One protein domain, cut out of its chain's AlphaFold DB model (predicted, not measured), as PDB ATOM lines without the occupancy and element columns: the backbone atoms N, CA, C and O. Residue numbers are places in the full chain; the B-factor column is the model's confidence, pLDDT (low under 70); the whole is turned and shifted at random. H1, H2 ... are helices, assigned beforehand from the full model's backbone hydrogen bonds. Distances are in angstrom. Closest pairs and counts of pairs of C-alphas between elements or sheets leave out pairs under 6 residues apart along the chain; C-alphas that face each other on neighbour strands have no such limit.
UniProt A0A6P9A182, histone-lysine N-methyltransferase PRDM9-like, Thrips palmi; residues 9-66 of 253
ATOM      1  N   VAL A   9     -40.252 -62.778  36.348       58.41
ATOM      2  CA  VAL A   9     -41.562 -62.377  36.833       58.41
ATOM      3  C   VAL A   9     -41.398 -60.923  37.257       58.41
ATOM      4  O   VAL A   9     -41.205 -60.592  38.428       58.41
ATOM      5  N   VAL A  10     -41.396 -60.025  36.269       60.94
ATOM      6  CA  VAL A  10     -41.438 -58.587  36.505       60.94
ATOM      7  C   VAL A  10     -42.770 -58.324  37.183       60.94
ATOM      8  O   VAL A  10     -43.813 -58.254  36.532       60.94
ATOM      9  N   ARG A  11     -42.744 -58.222  38.516       60.97
ATOM     10  CA  ARG A  11     -43.901 -57.809  39.310       60.97
ATOM     11  C   ARG A  11     -44.457 -56.537  38.682       60.97
ATOM     12  O   ARG A  11     -43.773 -55.513  38.641       60.97
ATOM     13  N   ASN A  12     -45.680 -56.626  38.160       62.84
ATOM     14  CA  ASN A  12     -46.382 -55.491  37.580       62.84
ATOM     15  C   ASN A  12     -46.535 -54.428  38.674       62.84
ATOM     16  O   ASN A  12     -47.358 -54.575  39.574       62.84
ATOM     17  N   LYS A  13     -45.709 -53.379  38.628       76.38
ATOM     18  CA  LYS A  13     -45.871 -52.226  39.513       76.38
ATOM     19  C   LYS A  13     -47.141 -51.497  39.098       76.38
ATOM     20  O   LYS A  13     -47.339 -51.251  37.907       76.38
ATOM     21  N   ASP A  14     -47.971 -51.138  40.072       87.44
ATOM     22  CA  ASP A  14     -49.119 -50.288  39.791       87.44
ATOM     23  C   ASP A  14     -48.618 -48.931  39.281       87.44
ATOM     24  O   ASP A  14     -47.914 -48.199  39.983       87.44
ATOM     25  N   VAL A  15     -48.932 -48.638  38.020       91.25
ATOM     26  CA  VAL A  15     -48.557 -47.390  37.351       91.25
ATOM     27  C   VAL A  15     -49.460 -46.237  37.767       91.25
ATOM     28  O   VAL A  15     -49.064 -45.084  37.617       91.25
ATOM     29  N   ARG A  16     -50.638 -46.525  38.337       92.75
ATOM     30  CA  ARG A  16     -51.613 -45.511  38.741       92.75
ATOM     31  C   ARG A  16     -51.037 -44.519  39.746       92.75
ATOM     32  O   ARG A  16     -51.387 -43.349  39.697       92.75
ATOM     33  N   LYS A  17     -50.120 -44.958  40.611       92.44
ATOM     34  CA  LYS A  17     -49.496 -44.117  41.647       92.44
ATOM     35  C   LYS A  17     -48.720 -42.908  41.111       92.44
ATOM     36  O   LYS A  17     -48.467 -41.984  41.871       92.44
ATOM     37  N   TYR A  18     -48.304 -42.940  39.844       92.25
ATOM     38  CA  TYR A  18     -47.546 -41.851  39.219       92.25
ATOM     39  C   TYR A  18     -48.448 -40.731  38.680       92.25
ATOM     40  O   TYR A  18     -47.958 -39.679  38.275       92.25
ATOM     41  N   PHE A  19     -49.761 -40.949  38.696       92.88
ATOM     42  CA  PHE A  19     -50.765 -40.026  38.190       92.88
ATOM     43  C   PHE A  19     -51.699 -39.611  39.324       92.88
ATOM     44  O   PHE A  19     -51.968 -40.378  40.251       92.88
ATOM     45  N   SER A  20     -52.245 -38.402  39.237       92.31
ATOM     46  CA  SER A  20     -53.369 -38.029  40.090       92.31
ATOM     47  C   SER A  20     -54.609 -38.864  39.739       92.31
ATOM     48  O   SER A  20     -54.761 -39.380  38.628       92.31
ATOM     49  N   ASN A  21     -55.549 -38.982  40.681       93.25
ATOM     50  CA  ASN A  21     -56.799 -39.708  40.435       93.25
ATOM     51  C   ASN A  21     -57.608 -39.119  39.269       93.25
ATOM     52  O   ASN A  21     -58.317 -39.862  38.596       93.25
ATOM     53  N   VAL A  22     -57.522 -37.806  39.042       93.25
ATOM     54  CA  VAL A  22     -58.231 -37.132  37.947       93.25
ATOM     55  C   VAL A  22     -57.585 -37.487  36.612       93.25
ATOM     56  O   VAL A  22     -58.263 -38.040  35.751       93.25
ATOM     57  N   GLU A  23     -56.271 -37.290  36.480       92.75
ATOM     58  CA  GLU A  23     -55.526 -37.633  35.259       92.75
ATOM     59  C   GLU A  23     -55.715 -39.104  34.883       92.75
ATOM     60  O   GLU A  23     -55.993 -39.429  33.733       92.75
ATOM     61  N   TRP A  24     -55.644 -40.008  35.864       94.31
ATOM     62  CA  TRP A  24     -55.819 -41.436  35.617       94.31
ATOM     63  C   TRP A  24     -57.217 -41.800  35.095       94.31
ATOM     64  O   TRP A  24     -57.360 -42.738  34.309       94.31
ATOM     65  N   ARG A  25     -58.259 -41.082  35.534       94.50
ATOM     66  CA  ARG A  25     -59.638 -41.291  35.067       94.50
ATOM     67  C   ARG A  25     -59.874 -40.722  33.673       94.50
ATOM     68  O   ARG A  25     -60.696 -41.272  32.949       94.50
ATOM     69  N   GLU A  26     -59.176 -39.649  33.317       95.69
ATOM     70  CA  GLU A  26     -59.271 -39.019  31.996       95.69
ATOM     71  C   GLU A  26     -58.550 -39.815  30.902       95.69
ATOM     72  O   GLU A  26     -58.907 -39.703  29.727       95.69
ATOM     73  N   LEU A  27     -57.562 -40.635  31.271       94.19
ATOM     74  CA  LEU A  27     -56.896 -41.536  30.338       94.19
ATOM     75  C   LEU A  27     -57.856 -42.622  29.835       94.19
ATOM     76  O   LEU A  27     -58.551 -43.295  30.607       94.19
ATOM     77  N   SER A  28     -57.825 -42.845  28.526       96.31
ATOM     78  CA  SER A  28     -58.477 -43.991  27.897       96.31
ATOM     79  C   SER A  28     -57.810 -45.304  28.311       96.31
ATOM     80  O   SER A  28     -56.641 -45.341  28.705       96.31
ATOM     81  N   ASP A  29     -58.527 -46.419  28.187       94.31
ATOM     82  CA  ASP A  29     -57.976 -47.733  28.542       94.31
ATOM     83  C   ASP A  29     -56.795 -48.135  27.652       94.31
ATOM     84  O   ASP A  29     -55.848 -48.772  28.119       94.31
ATOM     85  N   TYR A  30     -56.793 -47.675  26.398       95.25
ATOM     86  CA  TYR A  30     -55.650 -47.830  25.504       95.25
ATOM     87  C   TYR A  30     -54.416 -47.067  26.009       95.25
ATOM     88  O   TYR A  30     -53.324 -47.633  26.058       95.25
ATOM     89  N   GLU A  31     -54.566 -45.808  26.432       95.12
ATOM     90  CA  GLU A  31     -53.454 -45.023  26.990       95.12
ATOM     91  C   GLU A  31     -52.916 -45.649  28.283       95.12
ATOM     92  O   GLU A  31     -51.700 -45.752  28.456       95.12
ATOM     93  N   LYS A  32     -53.800 -46.149  29.156       93.81
ATOM     94  CA  LYS A  32     -53.400 -46.890  30.361       93.81
ATOM     95  C   LYS A  32     -52.576 -48.129  30.007       93.81
ATOM     96  O   LYS A  32     -51.574 -48.395  30.671       93.81
ATOM     97  N   GLU A  33     -52.945 -48.868  28.959       93.31
ATOM     98  CA  GLU A  33     -52.156 -50.017  28.501       93.31
ATOM     99  C   GLU A  33     -50.787 -49.606  27.959       93.31
ATOM    100  O   GLU A  33     -49.783 -50.230  28.300       93.31
ATOM    101  N   GLN A  34     -50.709 -48.521  27.184       93.75
ATOM    102  CA  GLN A  34     -49.428 -47.998  26.705       93.75
ATOM    103  C   GLN A  34     -48.508 -47.612  27.869       93.75
ATOM    104  O   GLN A  34     -47.337 -47.989  27.886       93.75
ATOM    105  N   ILE A  35     -49.043 -46.936  28.886       94.25
ATOM    106  CA  ILE A  35     -48.295 -46.562  30.093       94.25
ATOM    107  C   ILE A  35     -47.798 -47.808  30.841       94.25
ATOM    108  O   ILE A  35     -46.628 -47.871  31.231       94.25
ATOM    109  N   ARG A  36     -48.653 -48.831  30.998       93.62
ATOM    110  CA  ARG A  36     -48.253 -50.120  31.588       93.62
ATOM    111  C   ARG A  36     -47.122 -50.771  30.800       93.62
ATOM    112  O   ARG A  36     -46.158 -51.233  31.406       93.62
ATOM    113  N   ASN A  37     -47.200 -50.770  29.474       92.56
ATOM    114  CA  ASN A  37     -46.179 -51.368  28.616       92.56
ATOM    115  C   ASN A  37     -44.846 -50.630  28.688       92.56
ATOM    116  O   ASN A  37     -43.805 -51.274  28.805       92.56
ATOM    117  N   VAL A  38     -44.859 -49.297  28.710       93.19
ATOM    118  CA  VAL A  38     -43.640 -48.504  28.908       93.19
ATOM    119  C   VAL A  38     -42.991 -48.835  30.256       93.19
ATOM    120  O   VAL A  38     -41.784 -49.064  30.307       93.19
ATOM    121  N   MET A  39     -43.779 -48.936  31.332       93.25
ATOM    122  CA  MET A  39     -43.257 -49.314  32.650       93.25
ATOM    123  C   MET A  39     -42.692 -50.739  32.660       93.25
ATOM    124  O   MET A  39     -41.591 -50.951  33.161       93.25
ATOM    125  N   ARG A  40     -43.408 -51.720  32.096       91.94
ATOM    126  CA  ARG A  40     -42.919 -53.105  31.999       91.94
ATOM    127  C   ARG A  40     -41.606 -53.173  31.231       91.94
ATOM    128  O   ARG A  40     -40.660 -53.771  31.727       91.94
ATOM    129  N   ASN A  41     -41.525 -52.516  30.078       92.06
ATOM    130  CA  ASN A  41     -40.312 -52.495  29.264       92.06
ATOM    131  C   ASN A  41     -39.145 -51.857  30.015       92.06
ATOM    132  O   ASN A  41     -38.046 -52.403  29.996       92.06
ATOM    133  N   TYR A  42     -39.382 -50.740  30.710       92.62
ATOM    134  CA  TYR A  42     -38.373 -50.126  31.567       92.62
ATOM    135  C   TYR A  42     -37.859 -51.113  32.620       92.62
ATOM    136  O   TYR A  42     -36.656 -51.347  32.703       92.62
ATOM    137  N   LEU A  43     -38.763 -51.762  33.359       91.94
ATOM    138  CA  LEU A  43     -38.390 -52.729  34.392       91.94
ATOM    139  C   LEU A  43     -37.632 -53.934  33.823       91.94
ATOM    140  O   LEU A  43     -36.662 -54.366  34.436       91.94
ATOM    141  N   VAL A  44     -38.037 -54.450  32.658       89.94
ATOM    142  CA  VAL A  44     -37.321 -55.534  31.968       89.94
ATOM    143  C   VAL A  44     -35.906 -55.084  31.610       89.94
ATOM    144  O   VAL A  44     -34.949 -55.763  31.975       89.94
ATOM    145  N   MET A  45     -35.751 -53.920  30.969       91.88
ATOM    146  CA  MET A  45     -34.434 -53.389  30.604       91.88
ATOM    147  C   MET A  45     -33.539 -53.228  31.837       91.88
ATOM    148  O   MET A  45     -32.411 -53.714  31.845       91.88
ATOM    149  N   THR A  46     -34.059 -52.631  32.911       91.44
ATOM    150  CA  THR A  46     -33.314 -52.469  34.164       91.44
ATOM    151  C   THR A  46     -32.978 -53.808  34.819       91.44
ATOM    152  O   THR A  46     -31.870 -53.969  35.317       91.44
ATOM    153  N   SER A  47     -33.886 -54.790  34.788       90.56
ATOM    154  CA  SER A  47     -33.648 -56.114  35.388       90.56
ATOM    155  C   SER A  47     -32.531 -56.897  34.699       90.56
ATOM    156  O   SER A  47     -31.823 -57.653  35.352       90.56
ATOM    157  N   ILE A  48     -32.339 -56.673  33.397       91.88
ATOM    158  CA  ILE A  48     -31.268 -57.290  32.602       91.88
ATOM    159  C   ILE A  48     -29.948 -56.495  32.750       91.88
ATOM    160  O   ILE A  48     -28.919 -56.874  32.202       91.88
ATOM    161  N   GLY A  49     -29.945 -55.398  33.518       92.81
ATOM    162  CA  GLY A  49     -28.759 -54.578  33.777       92.81
ATOM    163  C   GLY A  49     -28.558 -53.423  32.792       92.81
ATOM    164  O   GLY A  49     -27.535 -52.741  32.849       92.81
ATOM    165  N   PHE A  50     -29.525 -53.147  31.908       94.00
ATOM    166  CA  PHE A  50     -29.455 -51.967  31.051       94.00
ATOM    167  C   PHE A  50     -29.786 -50.693  31.834       94.00
ATOM    168  O   PHE A  50     -30.787 -50.606  32.551       94.00
ATOM    169  N   LYS A  51     -28.989 -49.645  31.607       92.12
ATOM    170  CA  LYS A  51     -29.274 -48.280  32.072       92.12
ATOM    171  C   LYS A  51     -30.283 -47.604  31.144       92.12
ATOM    172  O   LYS A  51     -29.937 -46.739  30.344       92.12
ATOM    173  N   ALA A  52     -31.535 -48.045  31.218       89.94
ATOM    174  CA  ALA A  52     -32.624 -47.409  30.491       89.94
ATOM    175  C   ALA A  52     -32.978 -46.043  31.111       89.94
ATOM    176  O   ALA A  52     -32.955 -45.907  32.337       89.94
ATOM    177  N   PRO A  53     -33.340 -45.038  30.294       92.75
ATOM    178  CA  PRO A  53     -33.856 -43.776  30.807       92.75
ATOM    179  C   PRO A  53     -35.184 -43.998  31.539       92.75
ATOM    180  O   PRO A  53     -36.003 -44.825  31.125       92.75
ATOM    181  N   LEU A  54     -35.392 -43.248  32.623       92.38
ATOM    182  CA  LEU A  54     -36.612 -43.326  33.418       92.38
ATOM    183  C   LEU A  54     -37.820 -42.853  32.583       92.38
ATOM    184  O   LEU A  54     -37.698 -41.872  31.840       92.38
ATOM    185  N   PRO A  55     -38.988 -43.516  32.667       94.00
ATOM    186  CA  PRO A  55     -40.172 -43.066  31.946       94.00
ATOM    187  C   PRO A  55     -40.600 -41.659  32.373       94.00
ATOM    188  O   PRO A  55     -40.580 -41.335  33.559       94.00
ATOM    189  N   PHE A  56     -41.066 -40.847  31.418       92.25
ATOM    190  CA  PHE A  56     -41.379 -39.429  31.654       92.25
ATOM    191  C   PHE A  56     -42.387 -39.200  32.794       92.25
ATOM    192  O   PHE A  56     -42.274 -38.252  33.560       92.25
ATOM    193  N   PHE A  57     -43.391 -40.070  32.917       91.56
ATOM    194  CA  PHE A  57     -44.437 -39.924  33.931       91.56
ATOM    195  C   PHE A  57     -43.932 -40.269  35.337       91.56
ATOM    196  O   PHE A  57     -44.554 -39.889  36.323       91.56
ATOM    197  N   VAL A  58     -42.799 -40.968  35.442       92.69
ATOM    198  CA  VAL A  58     -42.119 -41.206  36.718       92.69
ATOM    199  C   VAL A  58     -41.289 -39.984  37.094       92.69
ATOM    200  O   VAL A  58     -41.431 -39.494  38.206       92.69
ATOM    201  N   THR A  59     -40.503 -39.442  36.157       91.19
ATOM    202  CA  THR A  59     -39.697 -38.232  36.405       91.19
ATOM    203  C   THR A  59     -40.569 -37.034  36.780       91.19
ATOM    204  O   THR A  59     -40.243 -36.266  37.677       91.19
ATOM    205  N   ASP A  60     -41.709 -36.885  36.106       89.44
ATOM    206  CA  ASP A  60     -42.672 -35.812  36.350       89.44
ATOM    207  C   ASP A  60     -43.362 -35.963  37.719       89.44
ATOM    208  O   ASP A  60     -43.566 -34.992  38.448       89.44
ATOM    209  N   PHE A  61     -43.652 -37.201  38.123       90.94
ATOM    210  CA  PHE A  61     -44.152 -37.488  39.464       90.94
ATOM    211  C   PHE A  61     -43.125 -37.159  40.557       90.94
ATOM    212  O   PHE A  61     -43.492 -36.558  41.566       90.94
ATOM    213  N   GLU A  62     -41.858 -37.533  40.362       88.94
ATOM    214  CA  GLU A  62     -40.767 -37.227  41.298       88.94
ATOM    215  C   GLU A  62     -40.598 -35.711  41.464       88.94
ATOM    216  O   GLU A  62     -40.648 -35.210  42.585       88.94
ATOM    217  N   ALA A  63     -40.572 -34.966  40.355       88.31
ATOM    218  CA  ALA A  63     -40.483 -33.507  40.382       88.31
ATOM    219  C   ALA A  63     -41.642 -32.844  41.153       88.31
ATOM    220  O   ALA A  63     -41.421 -31.903  41.918       88.31
ATOM    221  N   ARG A  64     -42.879 -33.340  40.992       86.44
ATOM    222  CA  ARG A  64     -44.038 -32.851  41.760       86.44
ATOM    223  C   ARG A  64     -43.933 -33.169  43.250       86.44
ATOM    224  O   ARG A  64     -44.334 -32.351  44.075       86.44
ATOM    225  N   ARG A  65     -43.427 -34.352  43.604       82.94
ATOM    226  CA  ARG A  65     -43.278 -34.771  45.003       82.94
ATOM    227  C   ARG A  65     -42.265 -33.891  45.736       82.94
ATOM    228  O   ARG A  65     -42.548 -33.452  46.849       82.94
ATOM    229  N   ASP A  66     -41.143 -33.577  45.101       80.38
ATOM    230  CA  ASP A  66     -40.076 -32.795  45.729       80.38
ATOM    231  C   ASP A  66     -40.502 -31.344  46.012       80.38
ATOM    232  O   ASP A  66     -40.154 -30.791  47.055       80.38
TER     233      ASP A  66
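AT A GLANCE: This is residues 9 to 66 of the 253 residues of the protein "histone-lysine N-methyltransferase PRDM9-like" of Thrips palmi (UniProt A0A6P9A182). One long helix, H2, runs along a flat model; the short H1 makes a corner with its first end, and the link after H2 folds back to H3, which points away from H2. The unnamed stretch 9 to 20 crosses over H2. The 58 printed residues, with three named helices in the order H1, H2, H3 and no named strand, are all helix by class and only just compact, close to loose, with a radius of gyration of the C-alphas of 12.0 A and spans of 34 by 28 by 15 A.

HOW THE PARTS SIT: H2, residues 29 to 47, and H1, residues 21 to 26, are close but not clearly touching; their closest C-alphas, of Trp 24 and Lys 32, are 8.0 A apart. They run opposite ways at a steep tilt of 62 degrees. H3, residues 56 to 66, and H2 are near each other, with 5 pairs of C-alphas within 10 A. H1 and H3 are apart. In H1, H2 and H3 every O i to N i+4 pair is within hydrogen-bond range.

IN THESE COORDINATES: H2 is 26.6 A long from C-alpha 29 at (-57.976, -47.733, 28.542), H3 15.6 A to C-alpha 66 at (-40.076, -32.795, 45.729), and H1 8.8 A.

THE WHOLE: The C-alphas farthest apart, of Val 22 and Gly 49, are 34.5 A apart. The printed part has no cut and no long link between helices. Residues 9 to 12 have pLDDT under 70.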